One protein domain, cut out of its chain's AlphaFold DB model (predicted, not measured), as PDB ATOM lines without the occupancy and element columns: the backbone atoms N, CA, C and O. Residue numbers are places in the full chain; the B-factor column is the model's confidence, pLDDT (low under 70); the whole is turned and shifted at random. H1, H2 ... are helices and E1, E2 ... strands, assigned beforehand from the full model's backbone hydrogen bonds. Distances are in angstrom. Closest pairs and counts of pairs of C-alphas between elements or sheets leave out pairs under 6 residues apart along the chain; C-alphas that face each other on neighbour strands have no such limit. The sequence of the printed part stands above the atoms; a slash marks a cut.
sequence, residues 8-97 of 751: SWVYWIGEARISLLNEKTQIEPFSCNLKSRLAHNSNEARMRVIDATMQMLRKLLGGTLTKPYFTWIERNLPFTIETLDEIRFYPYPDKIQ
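This is residues 8 to 97 of the 751 residues of the protein "DNA (Cytosine-5)-methyltransferase 3B-like isoform X1" of Bombus bifarius (UniProt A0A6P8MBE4). A long helix, H2, runs near the middle, with short helices H1 and H3 on one side and a small strand hairpin, E1 and E2, set off from it; residues 77 to 93 lead away to short H4. The printed part has 90 residues, with four named helices and two named strands in the order E1, E2, H1, H2, H3, H4; E1 and E2 make an antiparallel sheet, and of the 45 residues in named elements helices hold 36, the class being mostly helix. The whole is compact, radius of gyration of the C-alphas 13.5 A, spanning 33 by 33 by 27 A.

Find C-alpha 8 at (-43.145, 25.035, -17.948), where E1, residues 8 to 11, begins; E2 is 18 to 22, H1 34 to 39. H2, 44 to 61, runs 25.2 A; H3 is 69 to 76. H4, 94 to 97, ends at (-31.568, 30.746, -5.943).

In the hairpin, N 8 and O 21 are 2.8 A apart. H2 is close but not clearly touching H3, closest C-alphas Leu 61 and Asn 76, 6.3 A, at a shallow tilt of 5 degrees, the same way; H2 is also close but not clearly touching H1, closest C-alphas Ile 50 and Leu 38, 7.6 A, at a steep tilt of 55 degrees, opposite ways. H1 and H3 touch, closest C-alphas Lys 35 and Phe 70, 6.0 A. H4 is apart from H2. H1, H2 and H3 have every O i to N i+4 pair within hydrogen-bond range; H4 is too short for one.

The farthest C-alphas, Asn 22 and Thr 64, are 35.3 A apart. The printed part has no cut; links E2 to H1 and H3 to H4 are long. Confidence is under 70 at residues 14 to 16, 39 to 42, 45 and 78 to 82.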
ATOM      1  N   SER A   8     -43.679  24.426 -19.162       80.69
ATOM      2  CA  SER A   8     -43.145  25.035 -17.948       80.69
ATOM      3  C   SER A   8     -41.720  24.566 -17.660       80.69
ATOM      4  O   SER A   8     -41.371  23.395 -17.824       80.69
ATOM      5  N   TRP A   9     -40.873  25.497 -17.218       82.62
ATOM      6  CA  TRP A   9     -39.533  25.171 -16.733       82.62
ATOM      7  C   TRP A   9     -39.627  24.609 -15.315       82.62
ATOM      8  O   TRP A   9     -39.995  25.321 -14.382       82.62
ATOM      9  N   VAL A  10     -39.254  23.345 -15.151       84.25
ATOM     10  CA  VAL A  10     -39.305  22.615 -13.883       84.25
ATOM     11  C   VAL A  10     -37.898  22.431 -13.335       84.25
ATOM     12  O   VAL A  10     -36.986  22.008 -14.045       84.25
ATOM     13  N   TYR A  11     -37.719  22.757 -12.055       83.25
ATOM     14  CA  TYR A  11     -36.497  22.483 -11.304       83.25
ATOM     15  C   TYR A  11     -36.696  21.224 -10.456       83.25
ATOM     16  O   TYR A  11     -37.538  21.207  -9.560       83.25
ATOM     17  N   TRP A  12     -35.898  20.187 -10.704       83.50
ATOM     18  CA  TRP A  12     -35.969  18.929  -9.964       83.50
ATOM     19  C   TRP A  12     -35.279  19.066  -8.603       83.50
ATOM     20  O   TRP A  12     -34.052  19.200  -8.507       83.50
ATOM     21  N   ILE A  13     -36.073  19.048  -7.530       78.25
ATOM     22  CA  ILE A  13     -35.577  19.114  -6.150       78.25
ATOM     23  C   ILE A  13     -34.729  17.864  -5.871       78.25
ATOM     24  O   ILE A  13     -35.132  16.751  -6.174       78.25
ATOM     25  N   GLY A  14     -33.527  18.047  -5.321       67.62
ATOM     26  CA  GLY A  14     -32.597  16.953  -5.004       67.62
ATOM     27  C   GLY A  14     -31.715  16.477  -6.167       67.62
ATOM     28  O   GLY A  14     -30.611  16.013  -5.906       67.62
ATOM     29  N   GLU A  15     -32.123  16.682  -7.423       67.69
ATOM     30  CA  GLU A  15     -31.305  16.360  -8.611       67.69
ATOM     31  C   GLU A  15     -30.612  17.582  -9.229       67.69
ATOM     32  O   GLU A  15     -29.730  17.447 -10.071       67.69
ATOM     33  N   ALA A  16     -31.009  18.794  -8.827       65.12
ATOM     34  CA  ALA A  16     -30.444  20.063  -9.294       65.12
ATOM     35  C   ALA A  16     -30.457  20.256 -10.829       65.12
ATOM     36  O   ALA A  16     -29.677  21.057 -11.368       65.12
ATOM     37  N   ARG A  17     -31.373  19.559 -11.510       73.25
ATOM     38  CA  ARG A  17     -31.630  19.619 -12.954       73.25
ATOM     39  C   ARG A  17     -32.775  20.580 -13.266       73.25
ATOM     40  O   ARG A  17     -33.668  20.777 -12.446       73.25
ATOM     41  N   ILE A  18     -32.743  21.170 -14.460       79.94
ATOM     42  CA  ILE A  18     -33.821  22.009 -14.994       79.94
ATOM     43  C   ILE A  18     -34.277  21.395 -16.312       79.94
ATOM     44  O   ILE A  18     -33.453  21.198 -17.205       79.94
ATOM     45  N   SER A  19     -35.570  21.129 -16.428       81.19
ATOM     46  CA  SER A  19     -36.193  20.554 -17.620       81.19
ATOM     47  C   SER A  19     -37.320  21.458 -18.101       81.19
ATOM     48  O   SER A  19     -37.930  22.167 -17.307       81.19
ATOM     49  N   LEU A  20     -37.602  21.435 -19.400       84.31
ATOM     50  CA  LEU A  20     -38.797  22.052 -19.968       84.31
ATOM     51  C   LEU A  20     -39.833  20.942 -20.161       84.31
ATOM     52  O   LEU A  20     -39.592  20.038 -20.958       84.31
ATOM     53  N   LEU A  21     -40.933  20.986 -19.413       82.19
ATOM     54  CA  LEU A  21     -41.953  19.933 -19.391       82.19
ATOM     55  C   LEU A  21     -43.303  20.472 -19.864       82.19
ATOM     56  O   LEU A  21     -43.618  21.642 -19.654       82.19
ATOM     57  N   ASN A  22     -44.106  19.617 -20.492       84.50
ATOM     58  CA  ASN A  22     -45.486  19.921 -20.849       84.50
ATOM     59  C   ASN A  22     -46.373  19.896 -19.598       84.50
ATOM     60  O   ASN A  22     -46.423  18.894 -18.882       84.50
ATOM     61  N   GLU A  23     -47.097  20.987 -19.356       81.12
ATOM     62  CA  GLU A  23     -47.915  21.164 -18.151       81.12
ATOM     63  C   GLU A  23     -49.043  20.138 -18.020       81.12
ATOM     64  O   GLU A  23     -49.416  19.797 -16.904       81.12
ATOM     65  N   LYS A  24     -49.576  19.623 -19.136       77.25
ATOM     66  CA  LYS A  24     -50.737  18.720 -19.128       77.25
ATOM     67  C   LYS A  24     -50.379  17.243 -19.021       77.25
ATOM     68  O   LYS A  24     -51.206  16.463 -18.565       77.25
ATOM     69  N   THR A  25     -49.196  16.847 -19.491       79.12
ATOM     70  CA  THR A  25     -48.829  15.425 -19.614       79.12
ATOM     71  C   THR A  25     -47.666  15.013 -18.721       79.12
ATOM     72  O   THR A  25     -47.532  13.833 -18.422       79.12
ATOM     73  N   GLN A  26     -46.824  15.956 -18.290       80.12
ATOM     74  CA  GLN A  26     -45.570  15.649 -17.589       80.12
ATOM     75  C   GLN A  26     -45.481  16.259 -16.185       80.12
ATOM     76  O   GLN A  26     -44.526  15.980 -15.463       80.12
ATOM     77  N   ILE A  27     -46.446  17.094 -15.791       82.25
ATOM     78  CA  ILE A  27     -46.487  17.730 -14.473       82.25
ATOM     79  C   ILE A  27     -47.754  17.260 -13.760       82.25
ATOM     80  O   ILE A  27     -48.861  17.591 -14.166       82.25
ATOM     81  N   GLU A  28     -47.584  16.489 -12.686       83.12
ATOM     82  CA  GLU A  28     -48.677  16.072 -11.806       83.12
ATOM     83  C   GLU A  28     -48.573  16.826 -10.467       83.12
ATOM     84  O   GLU A  28     -47.455  16.990  -9.960       83.12
ATOM     85  N   PRO A  29     -49.699  17.254  -9.861       82.75
ATOM     86  CA  PRO A  29     -49.699  17.854  -8.530       82.75
ATOM     87  C   PRO A  29     -48.986  16.977  -7.489       82.75
ATOM     88  O   PRO A  29     -48.985  15.739  -7.555       82.75
ATOM     89  N   PHE A  30     -48.333  17.609  -6.515       79.88
ATOM     90  CA  PHE A  30     -47.577  16.898  -5.486       79.88
ATOM     91  C   PHE A  30     -48.509  16.127  -4.540       79.88
ATOM     92  O   PHE A  30     -48.160  15.024  -4.109       79.88
ATOM     93  N   SER A  31     -49.706  16.664  -4.285       76.81
ATOM     94  CA  SER A  31     -50.742  16.038  -3.455       76.81
ATOM     95  C   SER A  31     -51.283  14.710  -4.019       76.81
ATOM     96  O   SER A  31     -51.688  13.834  -3.248       76.81
ATOM     97  N   CYS A  32     -51.238  14.505  -5.341       79.06
ATOM     98  CA  CYS A  32     -51.703  13.270  -5.971       79.06
ATOM     99  C   CYS A  32     -50.917  12.062  -5.444       79.06
ATOM    100  O   CYS A  32     -49.686  12.026  -5.498       79.06
ATOM    101  N   ASN A  33     -51.620  11.046  -4.937       75.69
ATOM    102  CA  ASN A  33     -51.018   9.815  -4.410       75.69
ATOM    103  C   ASN A  33     -49.985  10.040  -3.279       75.69
ATOM    104  O   ASN A  33     -49.089   9.211  -3.090       75.69
ATOM    105  N   LEU A  34     -50.103  11.128  -2.502       79.19
ATOM    106  CA  LEU A  34     -49.116  11.551  -1.495       79.19
ATOM    107  C   LEU A  34     -48.747  10.442  -0.495       79.19
ATOM    108  O   LEU A  34     -47.566  10.202  -0.240       79.19
ATOM    109  N   LYS A  35     -49.742   9.710   0.024       78.56
ATOM    110  CA  LYS A  35     -49.517   8.589   0.951       78.56
ATOM    111  C   LYS A  35     -48.673   7.485   0.307       78.56
ATOM    112  O   LYS A  35     -47.718   7.033   0.921       78.56
ATOM    113  N   SER A  36     -48.954   7.111  -0.944       77.75
ATOM    114  CA  SER A  36     -48.176   6.107  -1.691       77.75
ATOM    115  C   SER A  36     -46.751   6.592  -1.991       77.75
ATOM    116  O   SER A  36     -45.780   5.885  -1.726       77.75
ATOM    117  N   ARG A  37     -46.606   7.847  -2.441       78.88
ATOM    118  CA  ARG A  37     -45.307   8.471  -2.753       78.88
ATOM    119  C   ARG A  37     -44.376   8.557  -1.534       78.88
ATOM    120  O   ARG A  37     -43.156   8.507  -1.707       78.88
ATOM    121  N   LEU A  38     -44.941   8.677  -0.328       77.00
ATOM    122  CA  LEU A  38     -44.203   8.826   0.931       77.00
ATOM    123  C   LEU A  38     -44.097   7.536   1.773       77.00
ATOM    124  O   LEU A  38     -43.228   7.487   2.643       77.00
ATOM    125  N   ALA A  39     -44.938   6.513   1.555       66.75
ATOM    126  CA  ALA A  39     -45.024   5.330   2.431       66.75
ATOM    127  C   ALA A  39     -44.133   4.136   2.033       66.75
ATOM    128  O   ALA A  39     -43.887   3.281   2.879       66.75
ATOM    129  N   HIS A  40     -43.605   4.067   0.805       58.28
ATOM    130  CA  HIS A  40     -42.792   2.927   0.356       58.28
ATOM    131  C   HIS A  40     -41.617   3.357  -0.516       58.28
ATOM    132  O   HIS A  40     -41.812   3.662  -1.686       58.28
ATOM    133  N   ASN A  41     -40.390   3.331   0.014       57.78
ATOM    134  CA  ASN A  41     -39.191   3.547  -0.798       57.78
ATOM    135  C   ASN A  41     -38.004   2.718  -0.277       57.78
ATOM    136  O   ASN A  41     -37.432   3.037   0.760       57.78
ATOM    137  N   SER A  42     -37.603   1.689  -1.032       52.62
ATOM    138  CA  SER A  42     -36.319   0.976  -0.883       52.62
ATOM    139  C   SER A  42     -35.170   1.649  -1.653       52.62
ATOM    140  O   SER A  42     -34.029   1.204  -1.590       52.62
ATOM    141  N   ASN A  43     -35.462   2.729  -2.387       70.75
ATOM    142  CA  ASN A  43     -34.503   3.464  -3.208       70.75
ATOM    143  C   ASN A  43     -33.951   4.686  -2.446       70.75
ATOM    144  O   ASN A  43     -34.672   5.666  -2.220       70.75
ATOM    145  N   GLU A  44     -32.661   4.650  -2.094       72.38
ATOM    146  CA  GLU A  44     -31.960   5.735  -1.390       72.38
ATOM    147  C   GLU A  44     -32.042   7.092  -2.107       72.38
ATOM    148  O   GLU A  44     -32.162   8.128  -1.451       72.38
ATOM    149  N   ALA A  45     -31.996   7.127  -3.442       68.50
ATOM    150  CA  ALA A  45     -32.046   8.381  -4.194       68.50
ATOM    151  C   ALA A  45     -33.405   9.073  -4.030       68.50
ATOM    152  O   ALA A  45     -33.468  10.274  -3.758       68.50
ATOM    153  N   ARG A  46     -34.490   8.296  -4.093       74.44
ATOM    154  CA  ARG A  46     -35.854   8.797  -3.888       74.44
ATOM    155  C   ARG A  46     -36.077   9.262  -2.449       74.44
ATOM    156  O   ARG A  46     -36.696  10.301  -2.237       74.44
ATOM    157  N   MET A  47     -35.498   8.560  -1.474       74.75
ATOM    158  CA  MET A  47     -35.511   8.981  -0.069       74.75
ATOM    159  C   MET A  47     -34.800  10.321   0.149       74.75
ATOM    160  O   MET A  47     -35.346  11.191   0.824       74.75
ATOM    161  N   ARG A  48     -33.634  10.537  -0.478       75.81
ATOM    162  CA  ARG A  48     -32.907  11.818  -0.404       75.81
ATOM    163  C   ARG A  48     -33.703  12.984  -0.996       75.81
ATOM    164  O   ARG A  48     -33.700  14.073  -0.425       75.81
ATOM    165  N   VAL A  49     -34.388  12.765  -2.121       79.31
ATOM    166  CA  VAL A  49     -35.241  13.781  -2.761       79.31
ATOM    167  C   VAL A  49     -36.438  14.125  -1.874       79.31
ATOM    168  O   VAL A  49     -36.708  15.302  -1.642       79.31
ATOM    169  N   ILE A  50     -37.113  13.114  -1.321       82.38
ATOM    170  CA  ILE A  50     -38.233  13.311  -0.392       82.38
ATOM    171  C   ILE A  50     -37.773  14.077   0.851       82.38
ATOM    172  O   ILE A  50     -38.405  15.064   1.216       82.38
ATOM    173  N   ASP A  51     -36.649  13.694   1.460       79.81
ATOM    174  CA  ASP A  51     -36.094  14.401   2.620       79.81
ATOM    175  C   ASP A  51     -35.764  15.868   2.293       79.81
ATOM    176  O   ASP A  51     -36.064  16.759   3.091       79.81
ATOM    177  N   ALA A  52     -35.202  16.156   1.114       81.25
ATOM    178  CA  ALA A  52     -34.918  17.525   0.681       81.25
ATOM    179  C   ALA A  52     -36.199  18.362   0.508       81.25
ATOM    180  O   ALA A  52     -36.260  19.499   0.987       81.25
ATOM    181  N   THR A  53     -37.233  17.793  -0.115       84.81
ATOM    182  CA  THR A  53     -38.552  18.427  -0.265       84.81
ATOM    183  C   THR A  53     -39.209  18.671   1.096       84.81
ATOM    184  O   THR A  53     -39.695  19.770   1.361       84.81
ATOM    185  N   MET A  54     -39.144  17.704   2.014       84.75
ATOM    186  CA  MET A  54     -39.697  17.839   3.364       84.75
ATOM    187  C   MET A  54     -38.958  18.874   4.211       84.75
ATOM    188  O   MET A  54     -39.586  19.620   4.957       84.75
ATOM    189  N   GLN A  55     -37.635  18.986   4.079       82.50
ATOM    190  CA  GLN A  55     -36.872  20.056   4.725       82.50
ATOM    191  C   GLN A  55     -37.257  21.443   4.198       82.50
ATOM    192  O   GLN A  55     -37.251  22.407   4.967       82.50
ATOM    193  N   MET A  56     -37.591  21.562   2.909       83.62
ATOM    194  CA  MET A  56     -38.104  22.809   2.332       83.62
ATOM    195  C   MET A  56     -39.491  23.151   2.883       83.62
ATOM    196  O   MET A  56     -39.688  24.279   3.334       83.62
ATOM    197  N   LEU A  57     -40.408  22.181   2.928       83.38
ATOM    198  CA  LEU A  57     -41.744  22.357   3.509       83.38
ATOM    199  C   LEU A  57     -41.679  22.709   5.000       83.38
ATOM    200  O   LEU A  57     -42.332  23.652   5.430       83.38
ATOM    201  N   ARG A  58     -40.816  22.043   5.779       84.75
ATOM    202  CA  ARG A  58     -40.570  22.353   7.199       84.75
ATOM    203  C   ARG A  58     -40.147  23.801   7.425       84.75
ATOM    204  O   ARG A  58     -40.589  24.423   8.382       84.75
ATOM    205  N   LYS A  59     -39.283  24.351   6.568       80.25
ATOM    206  CA  LYS A  59     -38.856  25.754   6.693       80.25
ATOM    207  C   LYS A  59     -39.991  26.747   6.461       80.25
ATOM    208  O   LYS A  59     -39.911  27.850   6.986       80.25
ATOM    209  N   LEU A  60     -40.990  26.367   5.668       78.94
ATOM    210  CA  LEU A  60     -42.128  27.216   5.332       78.94
ATOM    211  C   LEU A  60     -43.273  27.075   6.346       78.94
ATOM    212  O   LEU A  60     -43.828  28.078   6.775       78.94
ATOM    213  N   LEU A  61     -43.595  25.842   6.746       79.19
ATOM    214  CA  LEU A  61     -44.706  25.523   7.650       79.19
ATOM    215  C   LEU A  61     -44.325  25.588   9.139       79.19
ATOM    216  O   LEU A  61     -45.194  25.658  10.000       79.19
ATOM    217  N   GLY A  62     -43.028  25.592   9.457       73.00
ATOM    218  CA  GLY A  62     -42.535  25.557  10.833       73.00
ATOM    219  C   GLY A  62     -42.660  24.173  11.486       73.00
ATOM    220  O   GLY A  62     -43.180  23.225  10.906       73.00
ATOM    221  N   GLY A  63     -42.122  24.031  12.700       76.19
ATOM    222  CA  GLY A  63     -42.228  22.803  13.498       76.19
ATOM    223  C   GLY A  63     -41.099  21.775  13.322       76.19
ATOM    224  O   GLY A  63     -40.158  21.919  12.527       76.19
ATOM    225  N   THR A  64     -41.166  20.716  14.132       79.06
ATOM    226  CA  THR A  64     -40.223  19.590  14.098       79.06
ATOM    227  C   THR A  64     -40.738  18.538  13.128       79.06
ATOM    228  O   THR A  64     -41.849  18.045  13.280       79.06
ATOM    229  N   LEU A  65     -39.929  18.205  12.122       80.19
ATOM    230  CA  LEU A  65     -40.281  17.219  11.107       80.19
ATOM    231  C   LEU A  65     -40.264  15.805  11.709       80.19
ATOM    232  O   LEU A  65     -39.216  15.341  12.155       80.19
ATOM    233  N   THR A  66     -41.407  15.117  11.692       77.06
ATOM    234  CA  THR A  66     -41.567  13.749  12.219       77.06
ATOM    235  C   THR A  66     -42.016  12.788  11.119       77.06
ATOM    236  O   THR A  66     -42.847  13.146  10.286       77.06
ATOM    237  N   LYS A  67     -41.494  11.556  11.111       76.25
ATOM    238  CA  LYS A  67     -41.984  10.484  10.226       76.25
ATOM    239  C   LYS A  67     -43.188   9.772  10.875       76.25
ATOM    240  O   LYS A  67     -43.174   9.626  12.095       76.25
ATOM    241  N   PRO A  68     -44.187   9.304  10.100       78.69
ATOM    242  CA  PRO A  68     -44.310   9.386   8.638       78.69
ATOM    243  C   PRO A  68     -44.637  10.806   8.146       78.69
ATOM    244  O   PRO A  68     -45.503  11.482   8.694       78.69
ATOM    245  N   TYR A  69     -43.963  11.253   7.081       83.19
ATOM    246  CA  TYR A  69     -44.058  12.637   6.595       83.19
ATOM    247  C   TYR A  69     -45.448  13.050   6.113       83.19
ATOM    248  O   TYR A  69     -45.807  14.214   6.254       83.19
ATOM    249  N   PHE A  70     -46.242  12.108   5.605       81.62
ATOM    250  CA  PHE A  70     -47.633  12.349   5.222       81.62
ATOM    251  C   PHE A  70     -48.460  12.896   6.401       81.62
ATOM    252  O   PHE A  70     -49.073  13.952   6.290       81.62
ATOM    253  N   THR A  71     -48.378  12.247   7.567       79.81
ATOM    254  CA  THR A  71     -49.092  12.662   8.787       79.81
ATOM    255  C   THR A  71     -48.584  13.996   9.328       79.81
ATOM    256  O   THR A  71     -49.337  14.764   9.923       79.81
ATOM    257  N   TRP A  72     -47.295  14.289   9.139       83.38
ATOM    258  CA  TRP A  72     -46.739  15.587   9.510       83.38
ATOM    259  C   TRP A  72     -47.284  16.712   8.617       83.38
ATOM    260  O   TRP A  72     -47.633  17.764   9.142       83.38
ATOM    261  N   ILE A  73     -47.419  16.486   7.304       82.00
ATOM    262  CA  ILE A  73     -48.003  17.463   6.371       82.00
ATOM    263  C   ILE A  73     -49.454  17.779   6.757       82.00
ATOM    264  O   ILE A  73     -49.781  18.950   6.925       82.00
ATOM    265  N   GLU A  74     -50.291  16.759   6.974       78.00
ATOM    266  CA  GLU A  74     -51.711  16.936   7.335       78.00
ATOM    267  C   GLU A  74     -51.907  17.766   8.613       78.00
ATOM    268  O   GLU A  74     -52.854  18.537   8.714       78.00
ATOM    269  N   ARG A  75     -51.001  17.636   9.589       77.62
ATOM    270  CA  ARG A  75     -51.088  18.345  10.877       77.62
ATOM    271  C   ARG A  75     -50.562  19.780  10.848       77.62
ATOM    272  O   ARG A  75     -50.910  20.549  11.736       77.62
ATOM    273  N   ASN A  76     -49.681  20.114   9.903       77.69
ATOM    274  CA  ASN A  76     -48.976  21.404   9.861       77.69
ATOM    275  C   ASN A  76     -49.395  22.277   8.663       77.69
ATOM    276  O   ASN A  76     -48.817  23.344   8.453       77.69
ATOM    277  N   LEU A  77     -50.382  21.844   7.873       77.38
ATOM    278  CA  LEU A  77     -51.020  22.677   6.855       77.38
ATOM    279  C   LEU A  77     -51.866  23.774   7.540       77.38
ATOM    280  O   LEU A  77     -52.737  23.448   8.346       77.38
ATOM    281  N   PRO A  78     -51.627  25.071   7.267       66.38
ATOM    282  CA  PRO A  78     -52.410  26.162   7.840       66.38
ATOM    283  C   PRO A  78     -53.840  26.137   7.296       66.38
ATOM    284  O   PRO A  78     -54.030  25.893   6.108       66.38
ATOM    285  N   PHE A  79     -54.832  26.511   8.111       62.06
ATOM    286  CA  PHE A  79     -56.246  26.601   7.699       62.06
ATOM    287  C   PHE A  79     -56.516  27.559   6.518       62.06
ATOM    288  O   PHE A  79     -57.611  27.560   5.970       62.06
ATOM    289  N   THR A  80     -55.538  28.384   6.133       58.25
ATOM    290  CA  THR A  80     -55.598  29.312   4.992       58.25
ATOM    291  C   THR A  80     -55.124  28.715   3.661       58.25
ATOM    292  O   THR A  80     -55.173  29.418   2.658       58.25
ATOM    293  N   ILE A  81     -54.607  27.482   3.635       65.94
ATOM    294  CA  ILE A  81     -54.167  26.789   2.412       65.94
ATOM    295  C   ILE A  81     -55.105  25.600   2.193       65.94
ATOM    296  O   ILE A  81     -55.086  24.659   2.986       65.94
ATOM    297  N   GLU A  82     -55.925  25.640   1.139       60.91
ATOM    298  CA  GLU A  82     -56.916  24.586   0.864       60.91
ATOM    299  C   GLU A  82     -56.248  23.322   0.311       60.91
ATOM    300  O   GLU A  82     -56.658  22.206   0.641       60.91
ATOM    301  N   THR A  83     -55.178  23.473  -0.482       70.12
ATOM    302  CA  THR A  83     -54.439  22.344  -1.065       70.12
ATOM    303  C   THR A  83     -52.918  22.507  -0.978       70.12
ATOM    304  O   THR A  83     -52.361  23.594  -1.110       70.12
ATOM    305  N   LEU A  84     -52.199  21.393  -0.794       75.12
ATOM    306  CA  LEU A  84     -50.728  21.374  -0.714       75.12
ATOM    307  C   LEU A  84     -50.047  21.942  -1.977       75.12
ATOM    308  O   LEU A  84     -48.913  22.417  -1.910       75.12
ATOM    309  N   ASP A  85     -50.738  21.903  -3.116       80.12
ATOM    310  CA  ASP A  85     -50.228  22.341  -4.418       80.12
ATOM    311  C   ASP A  85     -50.251  23.868  -4.597       80.12
ATOM    312  O   ASP A  85     -49.615  24.397  -5.509       80.12
ATOM    313  N   GLU A  86     -50.921  24.597  -3.701       74.75
ATOM    314  CA  GLU A  86     -50.944  26.064  -3.686       74.75
ATOM    315  C   GLU A  86     -49.688  26.679  -3.055       74.75
ATOM    316  O   GLU A  86     -49.463  27.890  -3.155       74.75
ATOM    317  N   ILE A  87     -48.834  25.863  -2.429       79.50
ATOM    318  CA  ILE A  87     -47.609  26.337  -1.788       79.50
ATOM    319  C   ILE A  87     -46.626  26.859  -2.842       79.50
ATOM    320  O   ILE A  87     -46.062  26.112  -3.645       79.50
ATOM    321  N   ARG A  88     -46.339  28.163  -2.783       80.81
ATOM    322  CA  ARG A  88     -45.367  28.830  -3.657       80.81
ATOM    323  C   ARG A  88     -44.108  29.209  -2.892       80.81
ATOM    324  O   ARG A  88     -44.154  29.920  -1.896       80.81
ATOM    325  N   PHE A  89     -42.960  28.804  -3.423       74.19
ATOM    326  CA  PHE A  89     -41.652  29.210  -2.914       74.19
ATOM    327  C   PHE A  89     -41.089  30.347  -3.774       74.19
ATOM    328  O   PHE A  89     -40.314  30.104  -4.702       74.19
ATOM    329  N   TYR A  90     -41.498  31.587  -3.485       72.19
ATOM    330  CA  TYR A  90     -40.930  32.788  -4.100       72.19
ATOM    331  C   TYR A  90     -40.689  33.890  -3.049       72.19
ATOM    332  O   TYR A  90     -41.633  34.243  -2.344       72.19
ATOM    333  N   PRO A  91     -39.469  34.459  -2.940       75.12
ATOM    334  CA  PRO A  91     -38.257  34.110  -3.689       75.12
ATOM    335  C   PRO A  91     -37.821  32.652  -3.453       75.12
ATOM    336  O   PRO A  91     -38.153  32.048  -2.435       75.12
ATOM    337  N   TYR A  92     -37.121  32.058  -4.427       82.94
ATOM    338  CA  TYR A  92     -36.721  30.652  -4.331       82.94
ATOM    339  C   TYR A  92     -35.799  30.427  -3.120       82.94
ATOM    340  O   TYR A  92     -35.004  31.311  -2.791       82.94
ATOM    341  N   PRO A  93     -35.807  29.230  -2.501       82.81
ATOM    342  CA  PRO A  93     -34.917  28.915  -1.389       82.81
ATOM    343  C   PRO A  93     -33.452  29.189  -1.740       82.81
ATOM    344  O   PRO A  93     -33.010  28.863  -2.844       82.81
ATOM    345  N   ASP A  94     -32.667  29.699  -0.787       78.62
ATOM    346  CA  ASP A  94     -31.311  30.214  -1.035       78.62
ATOM    347  C   ASP A  94     -30.393  29.274  -1.819       78.62
ATOM    348  O   ASP A  94     -29.553  29.732  -2.593       78.62
ATOM    349  N   LYS A  95     -30.496  27.957  -1.602       76.38
ATOM    350  CA  LYS A  95     -29.693  26.962  -2.332       76.38
ATOM    351  C   LYS A  95     -30.077  26.914  -3.818       76.38
ATOM    352  O   LYS A  95     -29.191  26.912  -4.673       76.38
ATOM    353  N   ILE A  96     -31.377  26.934  -4.112       79.25
ATOM    354  CA  ILE A  96     -31.931  26.944  -5.472       79.25
ATOM    355  C   ILE A  96     -31.626  28.292  -6.132       79.25
ATOM    356  O   ILE A  96     -31.067  28.321  -7.227       79.25
ATOM    357  N   GLN A  97     -31.864  29.407  -5.433       82.56
ATOM    358  CA  GLN A  97     -31.568  30.746  -5.943       82.56
ATOM    359  C   GLN A  97     -30.073  30.932  -6.248       82.56
ATOM    360  O   GLN A  97     -29.717  31.428  -7.318       82.56
TER     361      GLN A  97